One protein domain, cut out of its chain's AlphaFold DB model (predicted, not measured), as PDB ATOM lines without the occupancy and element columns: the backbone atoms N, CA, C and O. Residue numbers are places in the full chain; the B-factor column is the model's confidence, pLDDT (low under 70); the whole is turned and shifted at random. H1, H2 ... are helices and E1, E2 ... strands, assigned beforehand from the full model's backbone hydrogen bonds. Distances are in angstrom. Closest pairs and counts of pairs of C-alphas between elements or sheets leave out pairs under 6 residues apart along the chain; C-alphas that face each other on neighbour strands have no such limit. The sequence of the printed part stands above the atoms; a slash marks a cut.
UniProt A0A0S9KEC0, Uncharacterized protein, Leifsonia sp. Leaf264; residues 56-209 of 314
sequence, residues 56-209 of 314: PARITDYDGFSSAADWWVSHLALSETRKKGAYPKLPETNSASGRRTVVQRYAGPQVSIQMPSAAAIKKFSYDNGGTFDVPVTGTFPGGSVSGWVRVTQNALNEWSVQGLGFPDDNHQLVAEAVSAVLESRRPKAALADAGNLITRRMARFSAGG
ATOM      1  N   PRO A  56     -14.658  -5.670   7.215       85.88
ATOM      2  CA  PRO A  56     -16.024  -5.749   6.716       85.88
ATOM      3  C   PRO A  56     -16.567  -7.172   6.872       85.88
ATOM      4  O   PRO A  56     -15.810  -8.138   6.764       85.88
ATOM      5  N   ALA A  57     -17.884  -7.292   7.054       89.50
ATOM      6  CA  ALA A  57     -18.540  -8.590   6.955       89.50
ATOM      7  C   ALA A  57     -18.268  -9.211   5.581       89.50
ATOM      8  O   ALA A  57     -18.275  -8.521   4.554       89.50
ATOM      9  N   ARG A  58     -18.041 -10.518   5.582       90.62
ATOM     10  CA  ARG A  58     -17.820 -11.323   4.389       90.62
ATOM     11  C   ARG A  58     -18.972 -12.299   4.222       90.62
ATOM     12  O   ARG A  58     -19.732 -12.564   5.150       90.62
ATOM     13  N   ILE A  59     -19.052 -12.840   3.023       89.69
ATOM     14  CA  ILE A  59     -19.878 -13.996   2.724       89.69
ATOM     15  C   ILE A  59     -18.977 -15.143   2.306       89.69
ATOM     16  O   ILE A  59     -17.837 -14.927   1.882       89.69
ATOM     17  N   THR A  60     -19.513 -16.343   2.405       89.19
ATOM     18  CA  THR A  60     -18.931 -17.539   1.810       89.19
ATOM     19  C   THR A  60     -20.046 -18.365   1.202       89.19
ATOM     20  O   THR A  60     -21.187 -18.310   1.677       89.19
ATOM     21  N   ASP A  61     -19.711 -19.135   0.176       84.75
ATOM     22  CA  ASP A  61     -20.595 -20.201  -0.269       84.75
ATOM     23  C   ASP A  61     -20.758 -21.205   0.870       84.75
ATOM     24  O   ASP A  61     -19.824 -21.473   1.632       84.75
ATOM     25  N   TYR A  62     -21.982 -21.692   1.027       77.00
ATOM     26  CA  TYR A  62     -22.322 -22.696   2.021       77.00
ATOM     27  C   TYR A  62     -22.125 -24.088   1.424       77.00
ATOM     28  O   TYR A  62     -22.806 -24.454   0.465       77.00
ATOM     29  N   ASP A  63     -21.242 -24.867   2.037       67.44
ATOM     30  CA  ASP A  63     -20.901 -26.244   1.669       67.44
ATOM     31  C   ASP A  63     -21.472 -27.297   2.639       67.44
ATOM     32  O   ASP A  63     -21.307 -28.496   2.428       67.44
ATOM     33  N   GLY A  64     -22.230 -26.867   3.653       73.38
ATOM     34  CA  GLY A  64     -22.805 -27.749   4.665       73.38
ATOM     35  C   GLY A  64     -21.982 -27.771   5.948       73.38
ATOM     36  O   GLY A  64     -20.917 -28.369   6.007       73.38
ATOM     37  N   PHE A  65     -22.501 -27.175   7.026       79.31
ATOM     38  CA  PHE A  65     -21.857 -27.303   8.337       79.31
ATOM     39  C   PHE A  65     -22.161 -28.667   8.963       79.31
ATOM     40  O   PHE A  65     -23.325 -29.071   9.045       79.31
ATOM     41  N   SER A  66     -21.123 -29.325   9.477       77.62
ATOM     42  CA  SER A  66     -21.195 -30.604  10.193       77.62
ATOM     43  C   SER A  66     -21.964 -30.526  11.514       77.62
ATOM     44  O   SER A  66     -22.533 -31.523  11.959       77.62
ATOM     45  N   SER A  67     -22.023 -29.351  12.145       85.12
ATOM     46  CA  SER A  67     -22.755 -29.141  13.395       85.12
ATOM     47  C   SER A  67     -23.230 -27.693  13.566       85.12
ATOM     48  O   SER A  67     -22.812 -26.777  12.858       85.12
ATOM     49  N   ALA A  68     -24.102 -27.459  14.555       84.88
ATOM     50  CA  ALA A  68     -24.491 -26.104  14.947       84.88
ATOM     51  C   ALA A  68     -23.320 -25.299  15.540       84.88
ATOM     52  O   ALA A  68     -23.302 -24.081  15.398       84.88
ATOM     53  N   ALA A  69     -22.353 -25.958  16.188       86.94
ATOM     54  CA  ALA A  69     -21.153 -25.298  16.703       86.94
ATOM     55  C   ALA A  69     -20.282 -24.790  15.545       86.94
ATOM     56  O   ALA A  69     -19.908 -23.620  15.529       86.94
ATOM     57  N   ASP A  70     -20.064 -25.634  14.533       87.81
ATOM     58  CA  ASP A  70     -19.317 -25.258  13.328       87.81
ATOM     59  C   ASP A  70     -20.016 -24.108  12.600       87.81
ATOM     60  O   ASP A  70     -19.377 -23.130  12.226       87.81
ATOM     61  N   TRP A  71     -21.351 -24.158  12.508       91.00
ATOM     62  CA  TRP A  71     -22.154 -23.061  11.965       91.00
ATOM     63  C   TRP A  71     -21.858 -21.730  12.677       91.00
ATOM     64  O   TRP A  71     -21.613 -20.725  12.010       91.00
ATOM     65  N   TRP A  72     -21.834 -21.701  14.015       91.50
ATOM     66  CA  TRP A  72     -21.537 -20.483  14.781       91.50
ATOM     67  C   TRP A  72     -20.102 -19.994  14.584       91.50
ATOM     68  O   TRP A  72     -19.902 -18.806  14.316       91.50
ATOM     69  N   VAL A  73     -19.118 -20.893  14.676       90.12
ATOM     70  CA  VAL A  73     -17.694 -20.563  14.510       90.12
ATOM     71  C   VAL A  73     -17.431 -19.988  13.118       90.12
ATOM     72  O   VAL A  73     -16.833 -18.916  12.996       90.12
ATOM     73  N   SER A  74     -17.943 -20.638  12.072       89.44
ATOM     74  CA  SER A  74     -17.805 -20.164  10.696       89.44
ATOM     75  C   SER A  74     -18.452 -18.798  10.500       89.44
ATOM     76  O   SER A  74     -17.848 -17.921   9.886       89.44
ATOM     77  N   HIS A  75     -19.644 -18.559  11.057       92.62
ATOM     78  CA  HIS A  75     -20.267 -17.243  10.946       92.62
ATOM     79  C   HIS A  75     -19.467 -16.177  11.695       92.62
ATOM     80  O   HIS A  75     -19.266 -15.100  11.144       92.62
ATOM     81  N   LEU A  76     -18.953 -16.435  12.899       90.81
ATOM     82  CA  LEU A  76     -18.137 -15.446  13.617       90.81
ATOM     83  C   LEU A  76     -16.939 -14.961  12.783       90.81
ATOM     84  O   LEU A  76     -16.689 -13.753  12.744       90.81
ATOM     85  N   ALA A  77     -16.286 -15.856  12.034       89.50
ATOM     86  CA  ALA A  77     -15.194 -15.515  11.116       89.50
ATOM     87  C   ALA A  77     -15.621 -14.625   9.924       89.50
ATOM     88  O   ALA A  77     -14.797 -13.912   9.351       89.50
ATOM     89  N   LEU A  78     -16.906 -14.637   9.558       90.81
ATOM     90  CA  LEU A  78     -17.493 -13.815   8.488       90.81
ATOM     91  C   LEU A  78     -18.011 -12.457   8.978       90.81
ATOM     92  O   LEU A  78     -18.481 -11.644   8.181       90.81
ATOM     93  N   SER A  79     -18.000 -12.220  10.285       90.81
ATOM     94  CA  SER A  79     -18.689 -11.085  10.884       90.81
ATOM     95  C   SER A  79     -17.940  -9.757  10.696       90.81
ATOM     96  O   SER A  79     -16.721  -9.718  10.543       90.81
ATOM     97  N   GLU A  80     -18.672  -8.637  10.699       89.44
ATOM     98  CA  GLU A  80     -18.044  -7.309  10.696       89.44
ATOM     99  C   GLU A  80     -17.375  -7.045  12.051       89.44
ATOM    100  O   GLU A  80     -18.050  -7.039  13.085       89.44
ATOM    101  N   THR A  81     -16.081  -6.730  12.041       85.94
ATOM    102  CA  THR A  81     -15.320  -6.375  13.245       85.94
ATOM    103  C   THR A  81     -14.950  -4.898  13.214       85.94
ATOM    104  O   THR A  81     -14.522  -4.377  12.184       85.94
ATOM    105  N   ARG A  82     -15.120  -4.207  14.347       84.56
ATOM    106  CA  ARG A  82     -14.676  -2.819  14.543       84.56
ATOM    107  C   ARG A  82     -14.110  -2.655  15.952       84.56
ATOM    108  O   ARG A  82     -14.727  -3.143  16.895       84.56
ATOM    109  N   LYS A  83     -13.026  -1.888  16.117       75.94
ATOM    110  CA  LYS A  83     -12.491  -1.531  17.451       75.94
ATOM    111  C   LYS A  83     -13.463  -0.692  18.293       75.94
ATOM    112  O   LYS A  83     -13.483  -0.815  19.511       75.94
ATOM    113  N   LYS A  84     -14.259   0.181  17.663       73.94
ATOM    114  CA  LYS A  84     -15.250   1.047  18.331       73.94
ATOM    115  C   LYS A  84     -16.557   1.095  17.542       73.94
ATOM    116  O   LYS A  84     -16.543   1.112  16.312       73.94
ATOM    117  N   GLY A  85     -17.682   1.149  18.259       73.06
ATOM    118  CA  GLY A  85     -19.014   1.293  17.659       73.06
ATOM    119  C   GLY A  85     -19.436   0.107  16.787       73.06
ATOM    120  O   GLY A  85     -20.173   0.297  15.821       73.06
ATOM    121  N   ALA A  86     -18.936  -1.097  17.076       83.38
ATOM    122  CA  ALA A  86     -19.463  -2.311  16.466       83.38
ATOM    123  C   ALA A  86     -20.910  -2.522  16.923       83.38
ATOM    124  O   ALA A  86     -21.257  -2.245  18.073       83.38
ATOM    125  N   TYR A  87     -21.746  -3.030  16.024       90.12
ATOM    126  CA  TYR A  87     -23.066  -3.482  16.423       90.12
ATOM    127  C   TYR A  87     -22.950  -4.747  17.277       90.12
ATOM    128  O   TYR A  87     -22.114  -5.609  16.962       90.12
ATOM    129  N   PRO A  88     -23.775  -4.875  18.336       92.81
ATOM    130  CA  PRO A  88     -23.894  -6.120  19.076       92.81
ATOM    131  C   PRO A  88     -24.159  -7.277  18.118       92.81
ATOM    132  O   PRO A  88     -24.880  -7.121  17.133       92.81
ATOM    133  N   LYS A  89     -23.570  -8.434  18.397       93.44
ATOM    134  CA  LYS A  89     -23.812  -9.663  17.641       93.44
ATOM    135  C   LYS A  89     -24.644 -10.575  18.506       93.44
ATOM    136  O   LYS A  89     -24.353 -10.721  19.693       93.44
ATOM    137  N   LEU A  90     -25.664 -11.178  17.917       94.50
ATOM    138  CA  LEU A  90     -26.457 -12.158  18.631       94.50
ATOM    139  C   LEU A  90     -25.556 -13.360  18.977       94.50
ATOM    140  O   LEU A  90     -24.983 -13.957  18.063       94.50
ATOM    141  N   PRO A  91     -25.381 -13.688  20.271       92.50
ATOM    142  CA  PRO A  91     -24.392 -14.668  20.686       92.50
ATOM    143  C   PRO A  91     -24.910 -16.099  20.529       92.50
ATOM    144  O   PRO A  91     -26.111 -16.376  20.642       92.50
ATOM    145  N   GLU A  92     -23.975 -17.030  20.355       92.75
ATOM    146  CA  GLU A  92     -24.264 -18.463  20.401       92.75
ATOM    147  C   GLU A  92     -24.888 -18.873  21.737       92.75
ATOM    148  O   GLU A  92     -25.801 -19.691  21.759       92.75
ATOM    149  N   THR A  93     -24.430 -18.288  22.842       89.62
ATOM    150  CA  THR A  93     -24.929 -18.584  24.185       89.62
ATOM    151  C   THR A  93     -25.491 -17.319  24.806       89.62
ATOM    152  O   THR A  93     -24.850 -16.270  24.808       89.62
ATOM    153  N   ASN A  94     -26.702 -17.409  25.348       82.25
ATOM    154  CA  ASN A  94     -27.313 -16.300  26.058       82.25
ATOM    155  C   ASN A  94     -26.653 -16.149  27.438       82.25
ATOM    156  O   ASN A  94     -26.839 -17.002  28.305       82.25
ATOM    157  N   SER A  95     -25.934 -15.047  27.655       76.50
ATOM    158  CA  SER A  95     -25.161 -14.804  28.881       76.50
ATOM    159  C   SER A  95     -25.994 -14.797  30.166       76.50
ATOM    160  O   SER A  95     -25.477 -15.149  31.218       76.50
ATOM    161  N   ALA A  96     -27.279 -14.431  30.099       77.44
ATOM    162  CA  ALA A  96     -28.153 -14.388  31.272       77.44
ATOM    163  C   ALA A  96     -28.688 -15.770  31.682       77.44
ATOM    164  O   ALA A  96     -29.010 -15.984  32.844       77.44
ATOM    165  N   SER A  97     -28.811 -16.708  30.737       78.06
ATOM    166  CA  SER A  97     -29.387 -18.041  30.997       78.06
ATOM    167  C   SER A  97     -28.400 -19.197  30.842       78.06
ATOM    168  O   SER A  97     -28.750 -20.331  31.156       78.06
ATOM    169  N   GLY A  98     -27.211 -18.949  30.287       82.56
ATOM    170  CA  GLY A  98     -26.233 -19.977  29.920       82.56
ATOM    171  C   GLY A  98     -26.701 -20.927  28.810       82.56
ATOM    172  O   GLY A  98     -25.990 -21.863  28.456       82.56
ATOM    173  N   ARG A  99     -27.899 -20.721  28.245       86.62
ATOM    174  CA  ARG A  99     -28.477 -21.600  27.223       86.62
ATOM    175  C   ARG A  99     -27.983 -21.227  25.833       86.62
ATOM    176  O   ARG A  99     -27.918 -20.046  25.482       86.62
ATOM    177  N   ARG A 100     -27.711 -22.250  25.021       89.38
ATOM    178  CA  ARG A 100     -27.381 -22.077  23.604       89.38
ATOM    179  C   ARG A 100     -28.593 -21.575  22.833       89.38
ATOM    180  O   ARG A 100     -29.711 -22.072  22.986       89.38
ATOM    181  N   THR A 101     -28.351 -20.602  21.976       92.62
ATOM    182  CA  THR A 101     -29.314 -20.081  21.031       92.62
ATOM    183  C   THR A 101     -29.619 -21.145  19.986       92.62
ATOM    184  O   THR A 101     -28.751 -21.584  19.232       92.62
ATOM    185  N   VAL A 102     -30.888 -21.538  19.920       91.94
ATOM    186  CA  VAL A 102     -31.368 -22.510  18.938       91.94
ATOM    187  C   VAL A 102     -31.290 -21.908  17.540       91.94
ATOM    188  O   VAL A 102     -31.890 -20.863  17.282       91.94
ATOM    189  N   VAL A 103     -30.604 -22.598  16.634       93.19
ATOM    190  CA  VAL A 103     -30.605 -22.309  15.196       93.19
ATOM    191  C   VAL A 103     -31.752 -23.081  14.547       93.19
ATOM    192  O   VAL A 103     -31.977 -24.251  14.853       93.19
ATOM    193  N   GLN A 104     -32.512 -22.424  13.674       94.06
ATOM    194  CA  GLN A 104     -33.652 -23.011  12.978       94.06
ATOM    195  C   GLN A 104     -33.572 -22.752  11.482       94.06
ATOM    196  O   GLN A 104     -33.103 -21.704  11.041       94.06
ATOM    197  N   ARG A 105     -34.085 -23.714  10.713       94.75
ATOM    198  CA  ARG A 105     -34.346 -23.556   9.287       94.75
ATOM    199  C   ARG A 105     -35.794 -23.116   9.077       94.75
ATOM    200  O   ARG A 105     -36.714 -23.693   9.655       94.75
ATOM    201  N   TYR A 106     -35.970 -22.113   8.234       95.62
ATOM    202  CA  TYR A 106     -37.238 -21.606   7.734       95.62
ATOM    203  C   TYR A 106     -37.234 -21.822   6.227       95.62
ATOM    204  O   TYR A 106     -36.306 -21.377   5.559       95.62
ATOM    205  N   ALA A 107     -38.236 -22.510   5.692       93.38
ATOM    206  CA  ALA A 107     -38.289 -22.859   4.277       93.38
ATOM    207  C   ALA A 107     -39.562 -22.309   3.633       93.38
ATOM    208  O   ALA A 107     -40.631 -22.317   4.244       93.38
ATOM    209  N   GLY A 108     -39.429 -21.837   2.398       90.12
ATOM    210  CA  GLY A 108     -40.536 -21.469   1.529       90.12
ATOM    211  C   GLY A 108     -40.237 -21.845   0.076       90.12
ATOM    212  O   GLY A 108     -39.147 -22.335  -0.218       90.12
ATOM    213  N   PRO A 109     -41.181 -21.598  -0.845       86.06
ATOM    214  CA  PRO A 109     -41.051 -22.000  -2.246       86.06
ATOM    215  C   PRO A 109     -39.858 -21.368  -2.979       86.06
ATOM    216  O   PRO A 109     -39.313 -21.972  -3.894       86.06
ATOM    217  N   GLN A 110     -39.468 -20.145  -2.599       83.44
ATOM    218  CA  GLN A 110     -38.438 -19.358  -3.298       83.44
ATOM    219  C   GLN A 110     -37.063 -19.397  -2.616       83.44
ATOM    220  O   GLN A 110     -36.041 -19.195  -3.266       83.44
ATOM    221  N   VAL A 111     -37.035 -19.594  -1.296       90.12
ATOM    222  CA  VAL A 111     -35.824 -19.504  -0.475       90.12
ATOM    223  C   VAL A 111     -35.995 -20.316   0.803       90.12
ATOM    224  O   VAL A 111     -37.080 -20.373   1.390       90.12
ATOM    225  N   SER A 112     -34.895 -20.893   1.272       93.19
ATOM    226  CA  SER A 112     -34.767 -21.392   2.638       93.19
ATOM    227  C   SER A 112     -33.691 -20.595   3.364       93.19
ATOM    228  O   SER A 112     -32.625 -20.361   2.810       93.19
ATOM    229  N   ILE A 113     -33.941 -20.195   4.607       94.94
ATOM    230  CA  ILE A 113     -32.936 -19.548   5.455       94.94
ATOM    231  C   ILE A 113     -32.715 -20.353   6.730       94.94
ATOM    232  O   ILE A 113     -33.648 -20.912   7.303       94.94
ATOM    233  N   GLN A 114     -31.480 -20.387   7.204       95.19
ATOM    234  CA  GLN A 114     -31.095 -20.931   8.494       95.19
ATOM    235  C   GLN A 114     -30.484 -19.815   9.336       95.19
ATOM    236  O   GLN A 114     -29.523 -19.171   8.917       95.19
ATOM    237  N   MET A 115     -31.064 -19.565  10.506       96.50
ATOM    238  CA  MET A 115     -30.658 -18.485  11.408       96.50
ATOM    239  C   MET A 115     -31.060 -18.809  12.856       96.50
ATOM    240  O   MET A 115     -31.829 -19.750  13.078       96.50
ATOM    241  N   PRO A 116     -30.585 -18.053  13.860       97.00
ATOM    242  CA  PRO A 116     -31.099 -18.127  15.219       97.00
ATOM    243  C   PRO A 116     -32.620 -18.009  15.229       97.00
ATOM    244  O   PRO A 116     -33.204 -17.278  14.430       97.00
ATOM    245  N   SER A 117     -33.278 -18.741  16.124       96.38
ATOM    246  CA  SER A 117     -34.737 -18.781  16.139       96.38
ATOM    247  C   SER A 117     -35.331 -17.372  16.253       96.38
ATOM    248  O   SER A 117     -34.822 -16.529  16.995       96.38
ATOM    249  N   ALA A 118     -36.448 -17.122  15.568       96.88
ATOM    250  CA  ALA A 118     -37.140 -15.834  15.627       96.88
ATOM    251  C   ALA A 118     -37.441 -15.400  17.074       96.88
ATOM    252  O   ALA A 118     -37.357 -14.220  17.395       96.88
ATOM    253  N   ALA A 119     -37.740 -16.356  17.961       95.00
ATOM    254  CA  ALA A 119     -37.934 -16.100  19.385       95.00
ATOM    255  C   ALA A 119     -36.654 -15.592  20.069       95.00
ATOM    256  O   ALA A 119     -36.717 -14.624  20.823       95.00
ATOM    257  N   ALA A 120     -35.495 -16.191  19.775       95.19
ATOM    258  CA  ALA A 120     -34.212 -15.733  20.306       95.19
ATOM    259  C   ALA A 120     -33.847 -14.331  19.796       95.19
ATOM    260  O   ALA A 120     -33.431 -13.494  20.590       95.19
ATOM    261  N   ILE A 121     -34.069 -14.047  18.507       96.06
ATOM    262  CA  ILE A 121     -33.825 -12.719  17.915       96.06
ATOM    263  C   ILE A 121     -34.729 -11.661  18.562       96.06
ATOM    264  O   ILE A 121     -34.251 -10.613  18.995       96.06
ATOM    265  N   LYS A 122     -36.034 -11.944  18.680       94.75
ATOM    266  CA  LYS A 122     -37.004 -11.043  19.325       94.75
ATOM    267  C   LYS A 122     -36.663 -10.802  20.794       94.75
ATOM    268  O   LYS A 122     -36.713  -9.663  21.241       94.75
ATOM    269  N   LYS A 123     -36.275 -11.851  21.525       93.12
ATOM    270  CA  LYS A 123     -35.830 -11.728  22.916       93.12
ATOM    271  C   LYS A 123     -34.562 -10.881  23.032       93.12
ATOM    272  O   LYS A 123     -34.518  -9.993  23.870       93.12
ATOM    273  N   PHE A 124     -33.568 -11.108  22.175       93.69
ATOM    274  CA  PHE A 124     -32.335 -10.322  22.182       93.69
ATOM    275  C   PHE A 124     -32.609  -8.834  21.929       93.69
ATOM    276  O   PHE A 124     -32.064  -7.985  22.630       93.69
ATOM    277  N   SER A 125     -33.501  -8.529  20.982       93.69
ATOM    278  CA  SER A 125     -33.977  -7.167  20.720       93.69
ATOM    279  C   SER A 125     -34.699  -6.553  21.917       93.69
ATOM    280  O   SER A 125     -34.457  -5.401  22.244       93.69
ATOM    281  N   TYR A 126     -35.554  -7.316  22.603       91.88
ATOM    282  CA  TYR A 126     -36.231  -6.846  23.813       91.88
ATOM    283  C   TYR A 126     -35.245  -6.541  24.950       91.88
ATOM    284  O   TYR A 126     -35.361  -5.505  25.595       91.88
ATOM    285  N   ASP A 127     -34.258  -7.416  25.163       89.81
ATOM    286  CA  ASP A 127     -33.304  -7.298  26.270       89.81
ATOM    287  C   ASP A 127     -32.259  -6.181  26.038       89.81
ATOM    288  O   ASP A 127     -31.810  -5.556  26.995       89.81
ATOM    289  N   ASN A 128     -31.853  -5.925  24.785       87.06
ATOM    290  CA  ASN A 128     -30.750  -5.002  24.459       87.06
ATOM    291  C   ASN A 128     -31.196  -3.730  23.720       87.06
ATOM    292  O   ASN A 128     -30.468  -2.736  23.696       87.06
ATOM    293  N   GLY A 129     -32.370  -3.757  23.092       86.12
ATOM    294  CA  GLY A 129     -32.833  -2.720  22.177       86.12
ATOM    295  C   GLY A 129     -31.932  -2.529  20.951       86.12
ATOM    296  O   GLY A 129     -30.957  -3.243  20.707       86.12
ATOM    297  N   GLY A 130     -32.257  -1.504  20.162       87.31
ATOM    298  CA  GLY A 130     -31.373  -0.996  19.117       87.31
ATOM    299  C   GLY A 130     -31.216  -1.903  17.892       87.31
ATOM    300  O   GLY A 130     -32.137  -2.583  17.449       87.31
ATOM    301  N   THR A 131     -30.044  -1.802  17.269       92.94
ATOM    302  CA  THR A 131     -29.678  -2.522  16.042       92.94
ATOM    303  C   THR A 131     -28.571  -3.507  16.368       92.94
ATOM    304  O   THR A 131     -27.651  -3.156  17.104       92.94
ATOM    305  N   PHE A 132     -28.637  -4.711  15.819       94.62
ATOM    306  CA  PHE A 132     -27.661  -5.766  16.074       94.62
ATOM    307  C   PHE A 132     -27.511  -6.670  14.852       94.62
ATOM    308  O   PHE A 132     -28.342  -6.652  13.943       94.62
ATOM    309  N   ASP A 133     -26.435  -7.444  14.817       96.06
ATOM    310  CA  ASP A 133     -26.135  -8.348  13.717       96.06
ATOM    311  C   ASP A 133     -26.538  -9.787  14.094       96.06
ATOM    312  O   ASP A 133     -26.325 -10.248  15.221       96.06
ATOM    313  N   VAL A 134     -27.125 -10.504  13.137       97.00
ATOM    314  CA  VAL A 134     -27.599 -11.886  13.257       97.00
ATOM    315  C   VAL A 134     -26.968 -12.725  12.140       97.00
ATOM    316  O   VAL A 134     -27.009 -12.310  10.979       97.00
ATOM    317  N   PRO A 135     -26.392 -13.896  12.448       96.44
ATOM    318  CA  PRO A 135     -25.853 -14.777  11.425       96.44
ATOM    319  C   PRO A 135     -26.975 -15.472  10.648       96.44
ATOM    320  O   PRO A 135     -28.002 -15.852  11.216       96.44
ATOM    321  N   VAL A 136     -26.793 -15.629   9.338       96.00
ATOM    322  CA  VAL A 136     -27.773 -16.252   8.450       96.00
ATOM    323  C   VAL A 136     -27.094 -17.013   7.320       96.00
ATOM    324  O   VAL A 136     -26.138 -16.555   6.699       96.00
ATOM    325  N   THR A 137     -27.650 -18.173   7.008       94.25
ATOM    326  CA  THR A 137     -27.382 -18.904   5.773       94.25
ATOM    327  C   THR A 137     -28.641 -18.888   4.923       94.25
ATOM    328  O   THR A 137     -29.702 -19.265   5.411       94.25
ATOM    329  N   GLY A 138     -28.547 -18.429   3.681       91.94
ATOM    330  CA  GLY A 138     -29.640 -18.455   2.713       91.94
ATOM    331  C   GLY A 138     -29.357 -19.457   1.604       91.94
ATOM    332  O   GLY A 138     -28.258 -19.473   1.063       91.94
ATOM    333  N   THR A 139     -30.349 -20.267   1.258       90.94
ATOM    334  CA  THR A 139     -30.336 -21.214   0.142       90.94
ATOM    335  C   THR A 139     -31.331 -20.748  -0.911       90.94
ATOM    336  O   THR A 139     -32.531 -20.641  -0.637       90.94
ATOM    337  N   PHE A 140     -30.814 -20.485  -2.108       86.25
ATOM    338  CA  PHE A 140     -31.525 -19.969  -3.276       86.25
ATOM    339  C   PHE A 140     -31.381 -20.943  -4.452       86.25
ATOM    340  O   PHE A 140     -30.477 -21.781  -4.435       86.25
ATOM    341  N   PRO A 141     -32.194 -20.806  -5.519       80.44
ATOM    342  CA  PRO A 141     -32.027 -21.613  -6.729       80.44
ATOM    343  C   PRO A 141     -30.618 -21.535  -7.345       80.44
ATOM    344  O   PRO A 141     -30.159 -22.503  -7.936       80.44
ATOM    345  N   GLY A 142     -29.922 -20.403  -7.183       76.94
ATOM    346  CA  GLY A 142     -28.568 -20.179  -7.703       76.94
ATOM    347  C   GLY A 142     -27.423 -20.575  -6.765       76.94
ATOM    348  O   GLY A 142     -26.273 -20.317  -7.103       76.94
ATOM    349  N   GLY A 143     -27.708 -21.149  -5.589       82.88
ATOM    350  CA  GLY A 143     -26.687 -21.542  -4.613       82.88
ATOM    351  C   GLY A 143     -27.022 -21.138  -3.180       82.88
ATOM    352  O   GLY A 143     -28.042 -20.503  -2.902       82.88
ATOM    353  N   SER A 144     -26.154 -21.529  -2.249       88.62
ATOM    354  CA  SER A 144     -26.301 -21.202  -0.829       88.62
ATOM    355  C   SER A 144     -25.171 -20.297  -0.359       88.62
ATOM    356  O   SER A 144     -24.016 -20.525  -0.694       88.62
ATOM    357  N   VAL A 145     -25.507 -19.288   0.443       90.38
ATOM    358  CA  VAL A 145     -24.572 -18.267   0.926       90.38
ATOM    359  C   VAL A 145     -24.739 -18.087   2.430       90.38
ATOM    360  O   VAL A 145     -25.857 -17.915   2.922       90.38
ATOM    361  N   SER A 146     -23.627 -18.078   3.159       92.38
ATOM    362  CA  SER A 146     -23.563 -17.786   4.594       92.38
ATOM    363  C   SER A 146     -22.959 -16.406   4.845       92.38
ATOM    364  O   SER A 146     -22.014 -15.994   4.173       92.38
ATOM    365  N   GLY A 147     -23.503 -15.683   5.823       93.81
ATOM    366  CA  GLY A 147     -23.071 -14.332   6.168       93.81
ATOM    367  C   GLY A 147     -23.871 -13.746   7.328       93.81
ATOM    368  O   GLY A 147     -24.507 -14.462   8.096       93.81
ATOM    369  N   TRP A 148     -23.855 -12.423   7.469       95.69
ATOM    370  CA  TRP A 148     -24.585 -11.730   8.536       95.69
ATOM    371  C   TRP A 148     -25.640 -10.792   7.977       95.69
ATOM    372  O   TRP A 148     -25.470 -10.190   6.918       95.69
ATOM    373  N   VAL A 149     -26.715 -10.612   8.731       95.62
ATOM    374  CA  VAL A 149     -27.695  -9.554   8.512       95.62
ATOM    375  C   VAL A 149     -27.716  -8.610   9.699       95.62
ATOM    376  O   VAL A 149     -27.627  -9.033  10.846       95.62
ATOM    377  N   ARG A 150     -27.869  -7.321   9.431       95.06
ATOM    378  CA  ARG A 150     -28.129  -6.293  10.429       95.06
ATOM    379  C   ARG A 150     -29.622  -6.102  10.576       95.06
ATOM    380  O   ARG A 150     -30.296  -5.841   9.579       95.06
ATOM    381  N   VAL A 151     -30.120  -6.218  11.797       95.25
ATOM    382  CA  VAL A 151     -31.544  -6.132  12.108       95.25
ATOM    383  C   VAL A 151     -31.823  -4.988  13.075       95.25
ATOM    384  O   VAL A 151     -31.066  -4.747  14.016       95.25
ATOM    385  N   THR A 152     -32.935  -4.295  12.849       93.81
ATOM    386  CA  THR A 152     -33.450  -3.245  13.733       93.81
ATOM    387  C   THR A 152     -34.949  -3.433  13.892       93.81
ATOM    388  O   THR A 152     -35.682  -3.478  12.898       93.81
ATOM    389  N   GLN A 153     -35.420  -3.506  15.134       91.38
ATOM    390  CA  GLN A 153     -36.848  -3.480  15.424       91.38
ATOM    391  C   GLN A 153     -37.326  -2.025  15.475       91.38
ATOM    392  O   GLN A 153     -36.868  -1.252  16.312       91.38
ATOM    393  N   ASN A 154     -38.231  -1.639  14.571       85.44
ATOM    394  CA  ASN A 154     -38.760  -0.269  14.509       85.44
ATOM    395  C   ASN A 154     -40.054  -0.113  15.309       85.44
ATOM    396  O   ASN A 154     -40.303   0.944  15.880       85.44
ATOM    397  N   ALA A 155     -40.871  -1.166  15.336       83.06
ATOM    398  CA  ALA A 155     -42.123  -1.233  16.076       83.06
ATOM    399  C   ALA A 155     -42.472  -2.697  16.393       83.06
ATOM    400  O   ALA A 155     -41.722  -3.633  16.080       83.06
ATOM    401  N   LEU A 156     -43.622  -2.917  17.030       82.44
ATOM    402  CA  LEU A 156     -44.141  -4.261  17.255       82.44
ATOM    403  C   LEU A 156     -44.396  -4.946  15.903       82.44
ATOM    404  O   LEU A 156     -45.237  -4.503  15.132       82.44
ATOM    405  N   ASN A 157     -43.684  -6.043  15.637       83.94
ATOM    406  CA  ASN A 157     -43.719  -6.767  14.358       83.94
ATOM    407  C   ASN A 157     -43.306  -5.932  13.131       83.94
ATOM    408  O   ASN A 157     -43.724  -6.244  12.022       83.94
ATOM    409  N   GLU A 158     -42.438  -4.931  13.302       89.44
ATOM    410  CA  GLU A 158     -41.806  -4.229  12.182       89.44
ATOM    411  C   GLU A 158     -40.285  -4.286  12.296       89.44
ATOM    412  O   GLU A 158     -39.684  -3.671  13.178       89.44
ATOM    413  N   TRP A 159     -39.656  -4.997  11.359       92.19
ATOM    414  CA  TRP A 159     -38.219  -5.265  11.360       92.19
ATOM    415  C   TRP A 159     -37.541  -4.794  10.083       92.19
ATOM    416  O   TRP A 159     -37.864  -5.271   8.996       92.19
ATOM    417  N   SER A 160     -36.574  -3.891  10.186       91.50
ATOM    418  CA  SER A 160     -35.667  -3.645   9.065       91.50
ATOM    419  C   SER A 160     -34.521  -4.629   9.110       91.50
ATOM    420  O   SER A 160     -33.954  -4.877  10.172       91.50
ATOM    421  N   VAL A 161     -34.174  -5.155   7.944       93.31
ATOM    422  CA  VAL A 161     -33.080  -6.100   7.787       93.31
ATOM    423  C   VAL A 161     -32.222  -5.663   6.610       93.31
ATOM    424  O   VAL A 161     -32.738  -5.268   5.563       93.31
ATOM    425  N   GLN A 162     -30.908  -5.726   6.786       91.94
ATOM    426  CA  GLN A 162     -29.921  -5.476   5.745       91.94
ATOM    427  C   GLN A 162     -28.910  -6.622   5.723       91.94
ATOM    428  O   GLN A 162     -28.317  -6.938   6.745       91.94
ATOM    429  N   GLY A 163     -28.673  -7.213   4.558       91.00
ATOM    430  CA  GLY A 163     -27.587  -8.169   4.349       91.00
ATOM    431  C   GLY A 163     -26.232  -7.467   4.382       91.00
ATOM    432  O   GLY A 163     -26.049  -6.421   3.760       91.00
ATOM    433  N   LEU A 164     -25.282  -8.030   5.122       91.06
ATOM    434  CA  LEU A 164     -23.923  -7.518   5.243       91.06
ATOM    435  C   LEU A 164     -22.987  -8.336   4.351       91.06
ATOM    436  O   LEU A 164     -22.832  -9.537   4.546       91.06
ATOM    437  N   GLY A 165     -22.375  -7.682   3.362       85.00
ATOM    438  CA  GLY A 165     -21.431  -8.319   2.436       85.00
ATOM    439  C   GLY A 165     -22.069  -9.148   1.313       85.00
ATOM    440  O   GLY A 165     -21.345  -9.600   0.432       85.00
ATOM    441  N   PHE A 166     -23.394  -9.325   1.310       83.31
ATOM    442  CA  PHE A 166     -24.119 -10.020   0.242       83.31
ATOM    443  C   PHE A 166     -24.113  -9.206  -1.070       83.31
ATOM    444  O   PHE A 166     -24.228  -7.978  -1.001       83.31
ATOM    445  N   PRO A 167     -24.051  -9.853  -2.252       78.44
ATOM    446  CA  PRO A 167     -24.293  -9.195  -3.535       78.44
ATOM    447  C   PRO A 167     -25.735  -8.686  -3.599       78.44
ATOM    448  O   PRO A 167     -26.602  -9.237  -2.918       78.44
ATOM    449  N   ASP A 168     -26.003  -7.668  -4.419       74.38
ATOM    450  CA  ASP A 168     -27.271  -6.926  -4.375       74.38
ATOM    451  C   ASP A 168     -28.518  -7.815  -4.522       74.38
ATOM    452  O   ASP A 168     -29.442  -7.670  -3.724       74.38
ATOM    453  N   ASP A 169     -28.544  -8.787  -5.433       75.62
ATOM    454  CA  ASP A 169     -29.730  -9.640  -5.630       75.62
ATOM    455  C   ASP A 169     -29.995 -10.569  -4.429       75.62
ATOM    456  O   ASP A 169     -31.107 -10.628  -3.893       75.62
ATOM    457  N   ASN A 170     -28.950 -11.231  -3.922       78.62
ATOM    458  CA  ASN A 170     -29.053 -12.127  -2.766       78.62
ATOM    459  C   ASN A 170     -29.330 -11.349  -1.475       78.62
ATOM    460  O   ASN A 170     -30.117 -11.785  -0.635       78.62
ATOM    461  N   HIS A 171     -28.726 -10.168  -1.330       82.88
ATOM    462  CA  HIS A 171     -28.984  -9.254  -0.225       82.88
ATOM    463  C   HIS A 171     -30.484  -8.967  -0.121       82.88
ATOM    464  O   HIS A 171     -31.058  -9.037   0.971       82.88
ATOM    465  N   GLN A 172     -31.135  -8.667  -1.245       86.00
ATOM    466  CA  GLN A 172     -32.539  -8.288  -1.233       86.00
ATOM    467  C   GLN A 172     -33.454  -9.414  -0.745       86.00
ATOM    468  O   GLN A 172     -34.336  -9.166   0.086       86.00
ATOM    469  N   LEU A 173     -33.206 -10.634  -1.225       88.56
ATOM    470  CA  LEU A 173     -33.973 -11.824  -0.871       88.56
ATOM    471  C   LEU A 173     -33.732 -12.261   0.576       88.56
ATOM    472  O   LEU A 173     -34.701 -12.474   1.302       88.56
ATOM    473  N   VAL A 174     -32.469 -12.339   1.025       91.75
ATOM    474  CA  VAL A 174     -32.136 -12.680   2.424       91.75
ATOM    475  C   VAL A 174     -32.815 -11.704   3.378       91.75
ATOM    476  O   VAL A 174     -33.453 -12.120   4.344       91.75
ATOM    477  N   ALA A 175     -32.685 -10.401   3.113       92.25
ATOM    478  CA  ALA A 175     -33.223  -9.377   3.992       92.25
ATOM    479  C   ALA A 175     -34.748  -9.482   4.120       92.25
ATOM    480  O   ALA A 175     -35.268  -9.472   5.235       92.25
ATOM    481  N   GLU A 176     -35.466  -9.637   3.002       93.56
ATOM    482  CA  GLU A 176     -36.924  -9.760   3.055       93.56
ATOM    483  C   GLU A 176     -37.371 -11.101   3.655       93.56
ATOM    484  O   GLU A 176     -38.346 -11.125   4.402       93.56
ATOM    485  N   ALA A 177     -36.644 -12.199   3.418       95.00
ATOM    486  CA  ALA A 177     -36.933 -13.495   4.033       95.00
ATOM    487  C   ALA A 177     -36.814 -13.435   5.565       95.00
ATOM    488  O   ALA A 177     -37.725 -13.849   6.285       95.00
ATOM    489  N   VAL A 178     -35.720 -12.865   6.080       96.44
ATOM    490  CA  VAL A 178     -35.525 -12.675   7.526       96.44
ATOM    491  C   VAL A 178     -36.605 -11.752   8.089       96.44
ATOM    492  O   VAL A 178     -37.223 -12.088   9.100       96.44
ATOM    493  N   SER A 179     -36.896 -10.627   7.426       95.31
ATOM    494  CA  SER A 179     -37.987  -9.737   7.835       95.31
ATOM    495  C   SER A 179     -39.330 -10.469   7.888       95.31
ATOM    496  O   SER A 179     -40.030 -10.358   8.889       95.31
ATOM    497  N   ALA A 180     -39.683 -11.264   6.874       95.44
ATOM    498  CA  ALA A 180     -40.933 -12.021   6.846       95.44
ATOM    499  C   ALA A 180     -41.046 -12.992   8.034       95.44
ATOM    500  O   ALA A 180     -42.090 -13.058   8.686       95.44
ATOM    501  N   VAL A 181     -39.960 -13.694   8.374       96.81
ATOM    502  CA  VAL A 181     -39.922 -14.595   9.536       96.81
ATOM    503  C   VAL A 181     -40.083 -13.831  10.855       96.81
ATOM    504  O   VAL A 181     -40.827 -14.274  11.733       96.81
ATOM    505  N   LEU A 182     -39.421 -12.682  11.007       96.38
ATOM    506  CA  LEU A 182     -39.493 -11.874  12.230       96.38
ATOM    507  C   LEU A 182     -40.841 -11.161  12.399       96.38
ATOM    508  O   LEU A 182     -41.301 -10.975  13.525       96.38
ATOM    509  N   GLU A 183     -41.504 -10.791  11.310       94.69
ATOM    510  CA  GLU A 183     -42.792 -10.088  11.330       94.69
ATOM    511  C   GLU A 183     -43.984 -11.056  11.440       94.69
ATOM    512  O   GLU A 183     -45.070 -10.666  11.870       94.69
ATOM    513  N   SER A 184     -43.786 -12.340  11.122       94.19
ATOM    514  CA  SER A 184     -44.842 -13.350  11.176       94.19
ATOM    515  C   SER A 184     -45.215 -13.768  12.603       94.19
ATOM    516  O   SER A 184     -44.372 -13.930  13.494       94.19
ATOM    517  N   ARG A 185     -46.515 -14.036  12.797       92.25
ATOM    518  CA  ARG A 185     -47.057 -14.719  13.985       92.25
ATOM    519  C   ARG A 185     -46.731 -16.216  13.996       92.25
ATOM    520  O   ARG A 185     -46.689 -16.817  15.064       92.25
ATOM    521  N   ARG A 186     -46.479 -16.817  12.825       93.88
ATOM    522  CA  ARG A 186     -46.100 -18.230  12.646       93.88
ATOM    523  C   ARG A 186     -44.742 -18.310  11.933       93.88
ATOM    524  O   ARG A 186     -44.700 -18.637  10.749       93.88
ATOM    525  N   PRO A 187     -43.615 -18.054  12.629       95.06
ATOM    526  CA  PRO A 187     -42.293 -17.953  12.001       95.06
ATOM    527  C   PRO A 187     -41.921 -19.147  11.112       95.06
ATOM    528  O   PRO A 187     -41.373 -18.959  10.033       95.06
ATOM    529  N   LYS A 188     -42.278 -20.374  11.521       94.06
ATOM    530  CA  LYS A 188     -41.992 -21.606  10.761       94.06
ATOM    531  C   LYS A 188     -42.693 -21.683   9.400       94.06
ATOM    532  O   LYS A 188     -42.139 -22.283   8.491       94.06
ATOM    533  N   ALA A 189     -43.879 -21.090   9.271       93.00
ATOM    534  CA  ALA A 189     -44.641 -21.045   8.022       93.00
ATOM    535  C   ALA A 189     -44.418 -19.734   7.251       93.00
ATOM    536  O   ALA A 189     -44.881 -19.596   6.127       93.00
ATOM    537  N   ALA A 190     -43.682 -18.777   7.823       94.19
ATOM    538  CA  ALA A 190     -43.628 -17.409   7.323       94.19
ATOM    539  C   ALA A 190     -43.165 -17.296   5.869       94.19
ATOM    540  O   ALA A 190     -43.690 -16.463   5.145       94.19
ATOM    541  N   LEU A 191     -42.204 -18.117   5.436       94.25
ATOM    542  CA  LEU A 191     -41.716 -18.083   4.054       94.25
ATOM    543  C   LEU A 191     -42.643 -18.797   3.067       94.25
ATOM    544  O   LEU A 191     -42.655 -18.439   1.895       94.25
ATOM    545  N   ALA A 192     -43.423 -19.772   3.531       90.88
ATOM    546  CA  ALA A 192     -44.491 -20.359   2.730       90.88
ATOM    547  C   ALA A 192     -45.653 -19.365   2.569       90.88
ATOM    548  O   ALA A 192     -46.149 -19.176   1.462       90.88
ATOM    549  N   ASP A 193     -46.008 -18.662   3.647       90.38
ATOM    550  CA  ASP A 193     -47.114 -17.699   3.680       90.38
ATOM    551  C   ASP A 193     -46.763 -16.347   3.026       90.38
ATOM    552  O   ASP A 193     -47.649 -15.600   2.614       90.38
ATOM    553  N   ALA A 194     -45.475 -15.992   2.939       86.06
ATOM    554  CA  ALA A 194     -45.026 -14.696   2.424       86.06
ATOM    555  C   ALA A 194     -45.308 -14.492   0.926       86.06
ATOM    556  O   ALA A 194     -45.318 -13.347   0.466       86.06
ATOM    557  N   GLY A 195     -45.525 -15.566   0.164       85.00
ATOM    558  CA  GLY A 195     -45.673 -15.487  -1.286       85.00
ATOM    559  C   GLY A 195     -44.402 -14.950  -1.953       85.00
ATOM    560  O   GLY A 195     -43.307 -15.458  -1.718       85.00
ATOM    561  N   ASN A 196     -44.540 -13.922  -2.796       88.38
ATOM    562  CA  ASN A 196     -43.414 -13.339  -3.526       88.38
ATOM    563  C   ASN A 196     -42.651 -12.308  -2.671       88.38
ATOM    564  O   ASN A 196     -43.155 -11.217  -2.384       88.38
ATOM    565  N   LEU A 197     -41.405 -12.634  -2.310       86.75
ATOM    566  CA  LEU A 197     -40.561 -11.762  -1.486       86.75
ATOM    567  C   LEU A 197     -40.190 -10.451  -2.190       86.75
ATOM    568  O   LEU A 197     -40.121  -9.410  -1.543       86.75
ATOM    569  N   ILE A 198     -40.009 -10.450  -3.510       87.06
ATOM    570  CA  ILE A 198     -39.707  -9.220  -4.254       87.06
ATOM    571  C   ILE A 198     -40.889  -8.252  -4.180       87.06
ATOM    572  O   ILE A 198     -40.703  -7.080  -3.854       87.06
ATOM    573  N   THR A 199     -42.114  -8.742  -4.374       88.06
ATOM    574  CA  THR A 199     -43.328  -7.919  -4.251       88.06
ATOM    575  C   THR A 199     -43.477  -7.337  -2.844       88.06
ATOM    576  O   THR A 199     -43.752  -6.146  -2.694       88.06
ATOM    577  N   ARG A 200     -43.237  -8.141  -1.798       90.00
ATOM    578  CA  ARG A 200     -43.251  -7.657  -0.405       90.00
ATOM    579  C   ARG A 200     -42.212  -6.572  -0.163       90.00
ATOM    580  O   ARG A 200     -42.516  -5.557   0.466       90.00
ATOM    581  N   ARG A 201     -41.003  -6.768  -0.686       86.44
ATOM    582  CA  ARG A 201     -39.923  -5.791  -0.590       86.44
ATOM    583  C   ARG A 201     -40.325  -4.481  -1.259       86.44
ATOM    584  O   ARG A 201     -40.211  -3.436  -0.628       86.44
ATOM    585  N   MET A 202     -40.843  -4.521  -2.486       86.75
ATOM    586  CA  MET A 202     -41.326  -3.323  -3.185       86.75
ATOM    587  C   MET A 202     -42.377  -2.579  -2.354       86.75
ATOM    588  O   MET A 202     -42.210  -1.390  -2.093       86.75
ATOM    589  N   ALA A 203     -43.383  -3.287  -1.827       86.88
ATOM    590  CA  ALA A 203     -44.395  -2.691  -0.957       86.88
ATOM    591  C   ALA A 203     -43.785  -2.040   0.301       86.88
ATOM    592  O   ALA A 203     -44.178  -0.936   0.682       86.88
ATOM    593  N   ARG A 204     -42.776  -2.675   0.917       87.50
ATOM    594  CA  ARG A 204     -42.034  -2.126   2.066       87.50
ATOM    595  C   ARG A 204     -41.299  -0.833   1.708       87.50
ATOM    596  O   ARG A 204     -41.347   0.119   2.485       87.50
ATOM    597  N   PHE A 205     -40.629  -0.779   0.556       85.81
ATOM    598  CA  PHE A 205     -39.936   0.431   0.102       85.81
ATOM    599  C   PHE A 205     -40.917   1.556  -0.238       85.81
ATOM    600  O   PHE A 205     -40.680   2.689   0.180       85.81
ATOM    601  N   SER A 206     -42.045   1.254  -0.890       85.88
ATOM    602  CA  SER A 206     -43.088   2.248  -1.175       85.88
ATOM    603  C   SER A 206     -43.780   2.759   0.100       85.88
ATOM    604  O   SER A 206     -44.172   3.925   0.156       85.88
ATOM    605  N   ALA A 207     -43.887   1.938   1.154       88.44
ATOM    606  CA  ALA A 207     -44.321   2.369   2.492       88.44
ATOM    607  C   ALA A 207     -43.267   3.243   3.207       88.44
ATOM    608  O   ALA A 207     -43.595   4.020   4.106       88.44
ATOM    609  N   GLY A 208     -42.003   3.166   2.776       88.56
ATOM    610  CA  GLY A 208     -40.874   3.953   3.275       88.56
ATOM    611  C   GLY A 208     -41.023   5.464   3.120       88.56
ATOM    612  O   GLY A 208     -40.321   6.219   3.795       88.56
ATOM    613  N   GLY A 209     -41.924   5.914   2.244       91.56
ATOM    614  CA  GLY A 209     -42.109   7.320   1.905       91.56
ATOM    615  C   GLY A 209     -40.903   7.937   1.193       91.56
ATOM    616  O   GLY A 209     -39.808   7.364   1.092       91.56
TER     617      GLY A 209
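AT A GLANCE: This is residues 56 to 209 of the 314 residues of an uncharacterized protein of Leifsonia sp. Leaf264 (UniProt A0A0S9KEC0). A strongly twisted sheet of five strands curls round the longest helix, H3, while H1 crosses the sheet's opposite face. H5 packs crosswise on H3, off the sheet, and H4 packs on edge strand E1 and on H3. The 154 printed residues hold five named helices and five named strands in the order H1 E1 E2 H2 E3 E4 E5 H3 H4 H5, a mixed class; the sheet runs E1 E2 E3 E4 E5, antiparallel throughout. The whole is compact and rounded, with a radius of gyration of the C-alphas of 14.5 A and spans of 38 by 34 by 29 A.

IN THESE COORDINATES: The sheet holds E1, residues 103 to 107, E2, 112 to 116, E3, 131 to 140, 26.1 A long, E4, 143 to 155, 32.8 A, and E5, 158 to 164, 19.5 A. E3 bends by 56 degrees at residue 135 and E4 by 68 degrees at residue 146. The helices are H1, residues 68 to 78, H2, 118 to 128, H3, 168 to 183, 22.3 A long, H4, 187 to 193, and H5, 197 to 207. C-alpha 68 stands at (-24.491, -26.104, 14.947), C-alpha 168 at (-27.271, -6.926, -4.375) and C-alpha 207 at (-44.321, 2.369, 2.492).

HOW THE PARTS SIT: E3, E4 and E5 form a meander, each strand the antiparallel neighbour of the one before. Hairpin E3 and E4 has N 134 and O 149 at 2.8 A; hairpin E4 and E5 has N 152 and O 160 at 2.9 A. E2 and E3 have N 114 and O 137 at 2.8 A, and hairpin E1 and E2 has N 106 and O 113 at 2.8 A. There are three layers, helices on both faces of the sheet: H2, H3 and H4 on one, H1 on the other. H3 is closest to E5 at the C-alphas of Gly 163 and His 171, 4.9 A. H3, the hub, touches H5 with residues 172 to 177 alone, about perpendicular at 79 degrees, closest at C-alphas 176 and 197, 6.2 A. With residues 177 to 181 alone it touches H4, closest at C-alphas 181 and 187, 4.8 A. H1, at a height over the sheet of 9.4 A, runs across the strands, at 87 degrees to E2 on the local plane. H1 and H5 are apart. Every O i to N i+4 pair is within hydrogen-bond range in H1, H2, H3 and H5; in H4 1 of 3 is, beside 2 of 4 O i to N i+3 pairs.

THE WHOLE: The farthest C-alphas, of Ser 66 and Gly 209, are 44.1 A apart. The printed part has no cut. The link from H1 to E1, 24 residues, is long. Residue 63 alone has a pLDDT under 70.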